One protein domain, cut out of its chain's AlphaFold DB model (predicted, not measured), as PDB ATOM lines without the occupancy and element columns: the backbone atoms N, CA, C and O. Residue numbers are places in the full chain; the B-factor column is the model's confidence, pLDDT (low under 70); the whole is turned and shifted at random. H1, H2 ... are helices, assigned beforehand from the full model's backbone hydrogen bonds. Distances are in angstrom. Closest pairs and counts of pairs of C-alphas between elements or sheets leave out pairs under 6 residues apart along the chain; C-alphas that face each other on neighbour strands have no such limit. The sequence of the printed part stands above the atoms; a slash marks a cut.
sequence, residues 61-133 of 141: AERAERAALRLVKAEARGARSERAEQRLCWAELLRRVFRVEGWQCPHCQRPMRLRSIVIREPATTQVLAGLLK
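This is residues 61 to 133 of the 141 residues of an uncharacterized protein of Deltaproteobacteria bacterium (UniProt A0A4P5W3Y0). This is a loose, open winding of chain, with three short helices, H1, H2 and H3, loosely grouped toward one end and a fourth, H4, at the far end of a long link. Residues 69 to 81 swing out from H1 in a wide loop and return to H2, and residues 99 to 122 lead from H3 through a loop at residues 103 to 111 and then on to H4; residues 74 to 84 and 119 to 125 stick out. The printed part has 73 residues, with four named helices in the order H1, H2, H3, H4 and no named strand. The class is all helix, though under half of the residues, 32 of 73, are in named elements. The whole is loose, with a radius of gyration of the C-alphas of 15.5 A, and spans 43 by 31 by 20 A.

Begin at residues 61 to 68, which are H1, and look on to residues 90 to 98, which are H3. They are close but not clearly touching: their closest C-alphas, those of Arg 66 and Glu 92, are 7.8 A apart. Their lines are about perpendicular, at 74 degrees. Between them in the chain, residues 82 to 85 are H2, which is apart from H1, but only just, with their closest C-alphas 8.2 A apart; H2 is also apart from H3. At the other end of the printed part, residues 123 to 133 are H4, which is apart from H1, H2 and H3. No helix touches another. On the backbone, each O i to N i+4 pair is within hydrogen-bond range in H1, H3 and H4; H2 is too short for such a pair, and its one O i to N i+3 pair is within range.

Find C-alpha 61 at (-26.377, 47.326, 7.841); from there H1 runs 10.6 A to C-alpha 68. H2 goes from Glu 82 to Glu 85, 5.1 A. H3 starts at C-alpha 90, at (-9.611, 54.760, 13.947), and runs 11.5 A to Phe 98. H4, the longest helix with 11 residues, runs 15.7 A from Ala 123 to C-alpha 133 at (9.562, 43.488, -7.592).

The two C-alphas farthest apart, those of Glu 82 and Lys 133, are 44.7 A apart. The printed part has no cut. The links from H1 to H2, 13 residues, and from H3 to H4, 24 residues, are long, and the link from H2 to H3 is tight. Residues 74 to 84, of which 82 to 84 belong to H2, and residues 119 to 125, of which 123 to 125 belong to H4, stand free. The mean pLDDT of the printed part is 76.2, and residues 72 to 86 are under 70.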
ATOM      1  N   ALA A  61     -27.078  46.747   8.981       78.81
ATOM      2  CA  ALA A  61     -26.377  47.326   7.841       78.81
ATOM      3  C   ALA A  61     -25.296  48.331   8.276       78.81
ATOM      4  O   ALA A  61     -24.136  48.192   7.896       78.81
ATOM      5  N   GLU A  62     -25.629  49.283   9.150       78.94
ATOM      6  CA  GLU A  62     -24.655  50.241   9.696       78.94
ATOM      7  C   GLU A  62     -23.562  49.553  10.525       78.94
ATOM      8  O   GLU A  62     -22.398  49.961  10.507       78.94
ATOM      9  N   ARG A  63     -23.906  48.494  11.273       75.81
ATOM     10  CA  ARG A  63     -22.912  47.689  12.003       75.81
ATOM     11  C   ARG A  63     -21.962  46.983  11.048       75.81
ATOM     12  O   ARG A  63     -20.760  46.962  11.323       75.81
ATOM     13  N   ALA A  64     -22.477  46.426   9.957       77.44
ATOM     14  CA  ALA A  64     -21.677  45.781   8.926       77.44
ATOM     15  C   ALA A  64     -20.753  46.788   8.220       77.44
ATOM     16  O   ALA A  64     -19.561  46.516   8.080       77.44
ATOM     17  N   GLU A  65     -21.258  47.975   7.874       79.56
ATOM     18  CA  GLU A  65     -20.467  49.051   7.265       79.56
ATOM     19  C   GLU A  65     -19.323  49.500   8.187       79.56
ATOM     20  O   GLU A  65     -18.157  49.508   7.791       79.56
ATOM     21  N   ARG A  66     -19.613  49.780   9.464       77.94
ATOM     22  CA  ARG A  66     -18.570  50.145  10.438       77.94
ATOM     23  C   ARG A  66     -17.572  49.021  10.686       77.94
ATOM     24  O   ARG A  66     -16.388  49.278  10.903       77.94
ATOM     25  N   ALA A  67     -18.022  47.768  10.666       76.38
ATOM     26  CA  ALA A  67     -17.128  46.623  10.774       76.38
ATOM     27  C   ALA A  67     -16.185  46.521   9.566       76.38
ATOM     28  O   ALA A  67     -15.020  46.176   9.760       76.38
ATOM     29  N   ALA A  68     -16.643  46.875   8.362       76.88
ATOM     30  CA  ALA A  68     -15.819  46.887   7.154       76.88
ATOM     31  C   ALA A  68     -14.696  47.942   7.193       76.88
ATOM     32  O   ALA A  68     -13.663  47.752   6.557       76.88
ATOM     33  N   LEU A  69     -14.852  49.012   7.983       77.75
ATOM     34  CA  LEU A  69     -13.820  50.041   8.190       77.75
ATOM     35  C   LEU A  69     -12.686  49.602   9.135       77.75
ATOM     36  O   LEU A  69     -11.686  50.313   9.284       77.75
ATOM     37  N   ARG A  70     -12.823  48.458   9.818       77.38
ATOM     38  CA  ARG A  70     -11.802  47.953  10.745       77.38
ATOM     39  C   ARG A  70     -10.721  47.189   9.983       77.38
ATOM     40  O   ARG A  70     -11.004  46.253   9.248       77.38
ATOM     41  N   LEU A  71      -9.461  47.545  10.241       70.00
ATOM     42  CA  LEU A  71      -8.294  46.876   9.650       70.00
ATOM     43  C   LEU A  71      -8.100  45.436  10.129       70.00
ATOM     44  O   LEU A  71      -7.546  44.608   9.413       70.00
ATOM     45  N   VAL A  72      -8.500  45.164  11.369       68.69
ATOM     46  CA  VAL A  72      -8.345  43.853  11.994       68.69
ATOM     47  C   VAL A  72      -9.658  43.107  11.834       68.69
ATOM     48  O   VAL A  72     -10.722  43.630  12.184       68.69
ATOM     49  N   LYS A  73      -9.584  41.875  11.319       62.91
ATOM     50  CA  LYS A  73     -10.733  40.970  11.276       62.91
ATOM     51  C   LYS A  73     -11.266  40.837  12.699       62.91
ATOM     52  O   LYS A  73     -10.486  40.625  13.624       62.91
ATOM     53  N   ALA A  74     -12.576  40.990  12.886       61.22
ATOM     54  CA  ALA A  74     -13.174  40.708  14.182       61.22
ATOM     55  C   ALA A  74     -12.797  39.270  14.554       61.22
ATOM     56  O   ALA A  74     -13.166  38.338  13.837       61.22
ATOM     57  N   GLU A  75     -12.005  39.089  15.613       53.19
ATOM     58  CA  GLU A  75     -11.794  37.754  16.147       53.19
ATOM     59  C   GLU A  75     -13.176  37.188  16.478       53.19
ATOM     60  O   GLU A  75     -13.993  37.866  17.102       53.19
ATOM     61  N   ALA A  76     -13.443  35.948  16.069       53.84
ATOM     62  CA  ALA A  76     -14.686  35.233  16.373       53.84
ATOM     63  C   ALA A  76     -14.840  34.909  17.879       53.84
ATOM     64  O   ALA A  76     -15.572  34.002  18.263       53.84
ATOM     65  N   ARG A  77     -14.106  35.612  18.749       43.00
ATOM     66  CA  ARG A  77     -14.057  35.382  20.185       43.00
ATOM     67  C   ARG A  77     -15.156  36.182  20.871       43.00
ATOM     68  O   ARG A  77     -14.938  37.305  21.312       43.00
ATOM     69  N   GLY A  78     -16.313  35.534  20.978       53.00
ATOM     70  CA  GLY A  78     -17.389  35.890  21.900       53.00
ATOM     71  C   GLY A  78     -18.181  37.140  21.524       53.00
ATOM     72  O   GLY A  78     -17.721  38.018  20.795       53.00
ATOM     73  N   ALA A  79     -19.408  37.212  22.044       54.81
ATOM     74  CA  ALA A  79     -20.247  38.397  21.942       54.81
ATOM     75  C   ALA A  79     -19.466  39.612  22.466       54.81
ATOM     76  O   ALA A  79     -19.122  39.694  23.648       54.81
ATOM     77  N   ARG A  80     -19.134  40.551  21.573       59.62
ATOM     78  CA  ARG A  80     -18.528  41.818  21.980       59.62
ATOM     79  C   ARG A  80     -19.525  42.532  22.882       59.62
ATOM     80  O   ARG A  80     -20.705  42.600  22.569       59.62
ATOM     81  N   SER A  81     -19.050  43.086  23.998       63.00
ATOM     82  CA  SER A  81     -19.910  43.939  24.827       63.00
ATOM     83  C   SER A  81     -20.502  45.071  23.977       63.00
ATOM     84  O   SER A  81     -19.795  45.616  23.126       63.00
ATOM     85  N   GLU A  82     -21.737  45.492  24.251       66.00
ATOM     86  CA  GLU A  82     -22.388  46.627  23.569       66.00
ATOM     87  C   GLU A  82     -21.484  47.874  23.525       66.00
ATOM     88  O   GLU A  82     -21.378  48.564  22.514       66.00
ATOM     89  N   ARG A  83     -20.722  48.120  24.602       65.00
ATOM     90  CA  ARG A  83     -19.726  49.200  24.664       65.00
ATOM     91  C   ARG A  83     -18.597  49.050  23.650       65.00
ATOM     92  O   ARG A  83     -18.092  50.054  23.165       65.00
ATOM     93  N   ALA A  84     -18.135  47.834  23.379       64.81
ATOM     94  CA  ALA A  84     -17.110  47.588  22.365       64.81
ATOM     95  C   ALA A  84     -17.670  47.775  20.945       64.81
ATOM     96  O   ALA A  84     -16.938  48.199  20.050       64.81
ATOM     97  N   GLU A  85     -18.961  47.517  20.742       66.25
ATOM     98  CA  GLU A  85     -19.642  47.780  19.471       66.25
ATOM     99  C   GLU A  85     -19.824  49.278  19.205       66.25
ATOM    100  O   GLU A  85     -19.676  49.710  18.064       66.25
ATOM    101  N   GLN A  86     -20.046  50.069  20.258       69.25
ATOM    102  CA  GLN A  86     -20.181  51.530  20.196       69.25
ATOM    103  C   GLN A  86     -18.848  52.282  20.029       69.25
ATOM    104  O   GLN A  86     -18.852  53.483  19.749       69.25
ATOM    105  N   ARG A  87     -17.691  51.625  20.205       74.62
ATOM    106  CA  ARG A  87     -16.387  52.275  19.991       74.62
ATOM    107  C   ARG A  87     -16.122  52.460  18.500       74.62
ATOM    108  O   ARG A  87     -15.976  51.481  17.762       74.62
ATOM    109  N   LEU A  88     -15.979  53.726  18.110       79.94
ATOM    110  CA  LEU A  88     -15.532  54.129  16.780       79.94
ATOM    111  C   LEU A  88     -14.133  53.574  16.509       79.94
ATOM    112  O   LEU A  88     -13.237  53.672  17.354       79.94
ATOM    113  N   CYS A  89     -13.945  52.979  15.336       81.81
ATOM    114  CA  CYS A  89     -12.625  52.589  14.872       81.81
ATOM    115  C   CYS A  89     -11.812  53.826  14.460       81.81
ATOM    116  O   CYS A  89     -12.340  54.928  14.299       81.81
ATOM    117  N   TRP A  90     -10.503  53.650  14.284       83.62
ATOM    118  CA  TRP A  90      -9.611  54.760  13.947       83.62
ATOM    119  C   TRP A  90     -10.008  55.478  12.646       83.62
ATOM    120  O   TRP A  90     -10.002  56.705  12.603       83.62
ATOM    121  N   ALA A  91     -10.446  54.736  11.623       84.75
ATOM    122  CA  ALA A  91     -10.921  55.316  10.364       84.75
ATOM    123  C   ALA A  91     -12.164  56.197  10.557       84.75
ATOM    124  O   ALA A  91     -12.264  57.279   9.987       84.75
ATOM    125  N   GLU A  92     -13.096  55.759  11.403       85.75
ATOM    126  CA  GLU A  92     -14.304  56.523  11.710       85.75
ATOM    127  C   GLU A  92     -13.994  57.796  12.493       85.75
ATOM    128  O   GLU A  92     -14.623  58.826  12.260       85.75
ATOM    129  N   LEU A  93     -13.020  57.739  13.405       88.19
ATOM    130  CA  LEU A  93     -12.546  58.920  14.122       88.19
ATOM    131  C   LEU A  93     -11.931  59.937  13.159       88.19
ATOM    132  O   LEU A  93     -12.263  61.118  13.246       88.19
ATOM    133  N   LEU A  94     -11.104  59.488  12.211       88.19
ATOM    134  CA  LEU A  94     -10.547  60.364  11.181       88.19
ATOM    135  C   LEU A  94     -11.633  61.009  10.321       88.19
ATOM    136  O   LEU A  94     -11.624  62.226  10.129       88.19
ATOM    137  N   ARG A  95     -12.611  60.219   9.871       87.31
ATOM    138  CA  ARG A  95     -13.739  60.724   9.085       87.31
ATOM    139  C   ARG A  95     -14.574  61.729   9.879       87.31
ATOM    140  O   ARG A  95     -14.945  62.775   9.360       87.31
ATOM    141  N   ARG A  96     -14.844  61.452  11.155       87.31
ATOM    142  CA  ARG A  96     -15.691  62.303  12.002       87.31
ATOM    143  C   ARG A  96     -15.014  63.610  12.417       87.31
ATOM    144  O   ARG A  96     -15.683  64.637  12.455       87.31
ATOM    145  N   VAL A  97     -13.730  63.566  12.772       93.19
ATOM    146  CA  VAL A  97     -13.001  64.722  13.324       93.19
ATOM    147  C   VAL A  97     -12.349  65.546  12.221       93.19
ATOM    148  O   VAL A  97     -12.437  66.769  12.237       93.19
ATOM    149  N   PHE A  98     -11.722  64.880  11.254       89.25
ATOM    150  CA  PHE A  98     -10.904  65.529  10.230       89.25
ATOM    151  C   PHE A  98     -11.526  65.482   8.833       89.25
ATOM    152  O   PHE A  98     -10.960  66.059   7.912       89.25
ATOM    153  N   ARG A  99     -12.676  64.811   8.656       88.00
ATOM    154  CA  ARG A  99     -13.293  64.564   7.337       88.00
ATOM    155  C   ARG A  99     -12.345  63.860   6.359       88.00
ATOM    156  O   ARG A  99     -12.388  64.107   5.160       88.00
ATOM    157  N   VAL A 100     -11.498  62.975   6.886       87.50
ATOM    158  CA  VAL A 100     -10.545  62.181   6.103       87.50
ATOM    159  C   VAL A 100     -11.040  60.743   5.982       87.50
ATOM    160  O   VAL A 100     -11.268  60.075   6.992       87.50
ATOM    161  N   GLU A 101     -11.141  60.244   4.750       82.94
ATOM    162  CA  GLU A 101     -11.396  58.829   4.467       82.94
ATOM    163  C   GLU A 101     -10.112  58.011   4.678       82.94
ATOM    164  O   GLU A 101      -9.282  57.859   3.784       82.94
ATOM    165  N   GLY A 102      -9.926  57.500   5.901       76.62
ATOM    166  CA  GLY A 102      -8.635  56.971   6.364       76.62
ATOM    167  C   GLY A 102      -8.045  55.795   5.570       76.62
ATOM    168  O   GLY A 102      -6.834  55.604   5.606       76.62
ATOM    169  N   TRP A 103      -8.862  55.013   4.852       79.62
ATOM    170  CA  TRP A 103      -8.406  53.838   4.087       79.62
ATOM    171  C   TRP A 103      -8.763  53.897   2.606       79.62
ATOM    172  O   TRP A 103      -8.817  52.862   1.949       79.62
ATOM    173  N   GLN A 104      -9.017  55.079   2.062       83.50
ATOM    174  CA  GLN A 104      -9.305  55.220   0.642       83.50
ATOM    175  C   GLN A 104      -8.003  55.340  -0.161       83.50
ATOM    176  O   GLN A 104      -7.118  56.122   0.180       83.50
ATOM    177  N   CYS A 105      -7.858  54.545  -1.224       82.81
ATOM    178  CA  CYS A 105      -6.710  54.658  -2.121       82.81
ATOM    179  C   CYS A 105      -6.732  56.020  -2.846       82.81
ATOM    180  O   CYS A 105      -7.741  56.322  -3.487       82.81
ATOM    181  N   PRO A 106      -5.640  56.810  -2.844       83.44
ATOM    182  CA  PRO A 106      -5.614  58.115  -3.510       83.44
ATOM    183  C   PRO A 106      -5.689  58.023  -5.043       83.44
ATOM    184  O   PRO A 106      -6.014  59.010  -5.693       83.44
ATOM    185  N   HIS A 107      -5.411  56.850  -5.628       84.81
ATOM    186  CA  HIS A 107      -5.423  56.651  -7.081       84.81
ATOM    187  C   HIS A 107      -6.759  56.122  -7.611       84.81
ATOM    188  O   HIS A 107      -7.265  56.622  -8.606       84.81
ATOM    189  N   CYS A 108      -7.329  55.098  -6.966       87.56
ATOM    190  CA  CYS A 108      -8.528  54.408  -7.463       87.56
ATOM    191  C   CYS A 108      -9.743  54.512  -6.536       87.56
ATOM    192  O   CYS A 108     -10.774  53.915  -6.825       87.56
ATOM    193  N   GLN A 109      -9.619  55.208  -5.401       82.50
ATOM    194  CA  GLN A 109     -10.687  55.446  -4.420       82.50
ATOM    195  C   GLN A 109     -11.332  54.186  -3.811       82.50
ATOM    196  O   GLN A 109     -12.300  54.269  -3.054       82.50
ATOM    197  N   ARG A 110     -10.771  53.000  -4.072       82.50
ATOM    198  CA  ARG A 110     -11.204  51.740  -3.458       82.50
ATOM    199  C   ARG A 110     -10.700  51.642  -2.008       82.50
ATOM    200  O   ARG A 110      -9.618  52.160  -1.708       82.50
ATOM    201  N   PRO A 111     -11.440  50.960  -1.113       76.88
ATOM    202  CA  PRO A 111     -11.006  50.736   0.261       76.88
ATOM    203  C   PRO A 111      -9.774  49.823   0.302       76.88
ATOM    204  O   PRO A 111      -9.758  48.731  -0.272       76.88
ATOM    205  N   MET A 112      -8.738  50.266   1.005       79.81
ATOM    206  CA  MET A 112      -7.508  49.519   1.228       79.81
ATOM    207  C   MET A 112      -7.722  48.430   2.283       79.81
ATOM    208  O   MET A 112      -8.441  48.614   3.264       79.81
ATOM    209  N   ARG A 113      -7.064  47.278   2.099       76.00
ATOM    210  CA  ARG A 113      -7.055  46.171   3.066       76.00
ATOM    211  C   ARG A 113      -5.655  46.003   3.640       76.00
ATOM    212  O   ARG A 113      -4.697  45.850   2.884       76.00
ATOM    213  N   LEU A 114      -5.547  45.979   4.966       77.00
ATOM    214  CA  LEU A 114      -4.293  45.662   5.642       77.00
ATOM    215  C   LEU A 114      -3.918  44.201   5.363       77.00
ATOM    216  O   LEU A 114      -4.661  43.294   5.730       77.00
ATOM    217  N   ARG A 115      -2.775  43.970   4.709       77.38
ATOM    218  CA  ARG A 115      -2.269  42.610   4.446       77.38
ATOM    219  C   ARG A 115      -1.341  42.103   5.540       77.38
ATOM    220  O   ARG A 115      -1.474  40.963   5.969       77.38
ATOM    221  N   SER A 116      -0.410  42.936   5.983       73.19
ATOM    222  CA  SER A 116       0.541  42.597   7.036       73.19
ATOM    223  C   SER A 116       0.988  43.857   7.770       73.19
ATOM    224  O   SER A 116       1.015  44.948   7.200       73.19
ATOM    225  N   ILE A 117       1.328  43.699   9.047       79.81
ATOM    226  CA  ILE A 117       2.052  44.704   9.824       79.81
ATOM    227  C   ILE A 117       3.463  44.158   9.978       79.81
ATOM    228  O   ILE A 117       3.652  43.104  10.581       79.81
ATOM    229  N   VAL A 118       4.441  44.853   9.409       80.25
ATOM    230  CA  VAL A 118       5.843  44.457   9.522       80.25
ATOM    231  C   VAL A 118       6.489  45.329  10.586       80.25
ATOM    232  O   VAL A 118       6.507  46.551  10.468       80.25
ATOM    233  N   ILE A 119       6.959  44.700  11.659       76.69
ATOM    234  CA  ILE A 119       7.568  45.382  12.799       76.69
ATOM    235  C   ILE A 119       8.995  44.846  12.932       76.69
ATOM    236  O   ILE A 119       9.170  43.636  13.044       76.69
ATOM    237  N   ARG A 120       9.977  45.760  13.003       78.94
ATOM    238  CA  ARG A 120      11.439  45.528  13.101       78.94
ATOM    239  C   ARG A 120      12.144  45.181  11.778       78.94
ATOM    240  O   ARG A 120      11.613  44.484  10.916       78.94
ATOM    241  N   GLU A 121      13.385  45.650  11.647       70.88
ATOM    242  CA  GLU A 121      14.334  45.131  10.652       70.88
ATOM    243  C   GLU A 121      14.809  43.720  11.041       70.88
ATOM    244  O   GLU A 121      14.849  43.410  12.236       70.88
ATOM    245  N   PRO A 122      15.162  42.844  10.076       72.56
ATOM    246  CA  PRO A 122      15.255  43.053   8.621       72.56
ATOM    247  C   PRO A 122      13.975  42.687   7.839       72.56
ATOM    248  O   PRO A 122      13.958  42.725   6.610       72.56
ATOM    249  N   ALA A 123      12.887  42.315   8.522       77.62
ATOM    250  CA  ALA A 123      11.655  41.877   7.863       77.62
ATOM    251  C   ALA A 123      11.027  42.988   6.999       77.62
ATOM    252  O   ALA A 123      10.519  42.715   5.910       77.62
ATOM    253  N   THR A 124      11.103  44.248   7.444       80.50
ATOM    254  CA  THR A 124      10.571  45.404   6.703       80.50
ATOM    255  C   THR A 124      11.223  45.557   5.331       80.50
ATOM    256  O   THR A 124      10.519  45.683   4.330       80.50
ATOM    257  N   THR A 125      12.554  45.502   5.260       81.12
ATOM    258  CA  THR A 125      13.296  45.698   4.006       81.12
ATOM    259  C   THR A 125      13.091  44.537   3.038       81.12
ATOM    260  O   THR A 125      12.912  44.776   1.845       81.12
ATOM    261  N   GLN A 126      13.012  43.296   3.528       80.44
ATOM    262  CA  GLN A 126      12.714  42.128   2.690       80.44
ATOM    263  C   GLN A 126      11.311  42.190   2.073       80.44
ATOM    264  O   GLN A 126      11.154  41.947   0.875       80.44
ATOM    265  N   VAL A 127      10.296  42.557   2.863       81.62
ATOM    266  CA  VAL A 127       8.920  42.698   2.368       81.62
ATOM    267  C   VAL A 127       8.822  43.838   1.352       81.62
ATOM    268  O   VAL A 127       8.244  43.642   0.286       81.62
ATOM    269  N   LEU A 128       9.422  45.001   1.630       78.69
ATOM    270  CA  LEU A 128       9.436  46.125   0.688       78.69
ATOM    271  C   LEU A 128      10.151  45.767  -0.620       78.69
ATOM    272  O   LEU A 128       9.621  46.032  -1.695       78.69
ATOM    273  N   ALA A 129      11.307  45.101  -0.542       81.50
ATOM    274  CA  ALA A 129      12.033  44.635  -1.720       81.50
ATOM    275  C   ALA A 129      11.221  43.620  -2.541       81.50
ATOM    276  O   ALA A 129      11.274  43.643  -3.769       81.50
ATOM    277  N   GLY A 130      10.454  42.741  -1.888       80.88
ATOM    278  CA  GLY A 130       9.536  41.820  -2.559       80.88
ATOM    279  C   GLY A 130       8.372  42.538  -3.251       80.88
ATOM    280  O   GLY A 130       8.054  42.225  -4.394       80.88
ATOM    281  N   LEU A 131       7.772  43.536  -2.595       78.31
ATOM    282  CA  LEU A 131       6.656  44.313  -3.146       78.31
ATOM    283  C   LEU A 131       7.075  45.177  -4.344       78.31
ATOM    284  O   LEU A 131       6.345  45.237  -5.327       78.31
ATOM    285  N   LEU A 132       8.260  45.791  -4.296       73.75
ATOM    286  CA  LEU A 132       8.815  46.580  -5.405       73.75
ATOM    287  C   LEU A 132       9.149  45.730  -6.640       73.75
ATOM    288  O   LEU A 132       9.180  46.249  -7.748       73.75
ATOM    289  N   LYS A 133       9.389  44.425  -6.470       73.62
ATOM    290  CA  LYS A 133       9.562  43.488  -7.592       73.62
ATOM    291  C   LYS A 133       8.231  43.050  -8.208       73.62
ATOM    292  O   LYS A 133       8.219  42.561  -9.330       73.62
TER     293      LYS A 133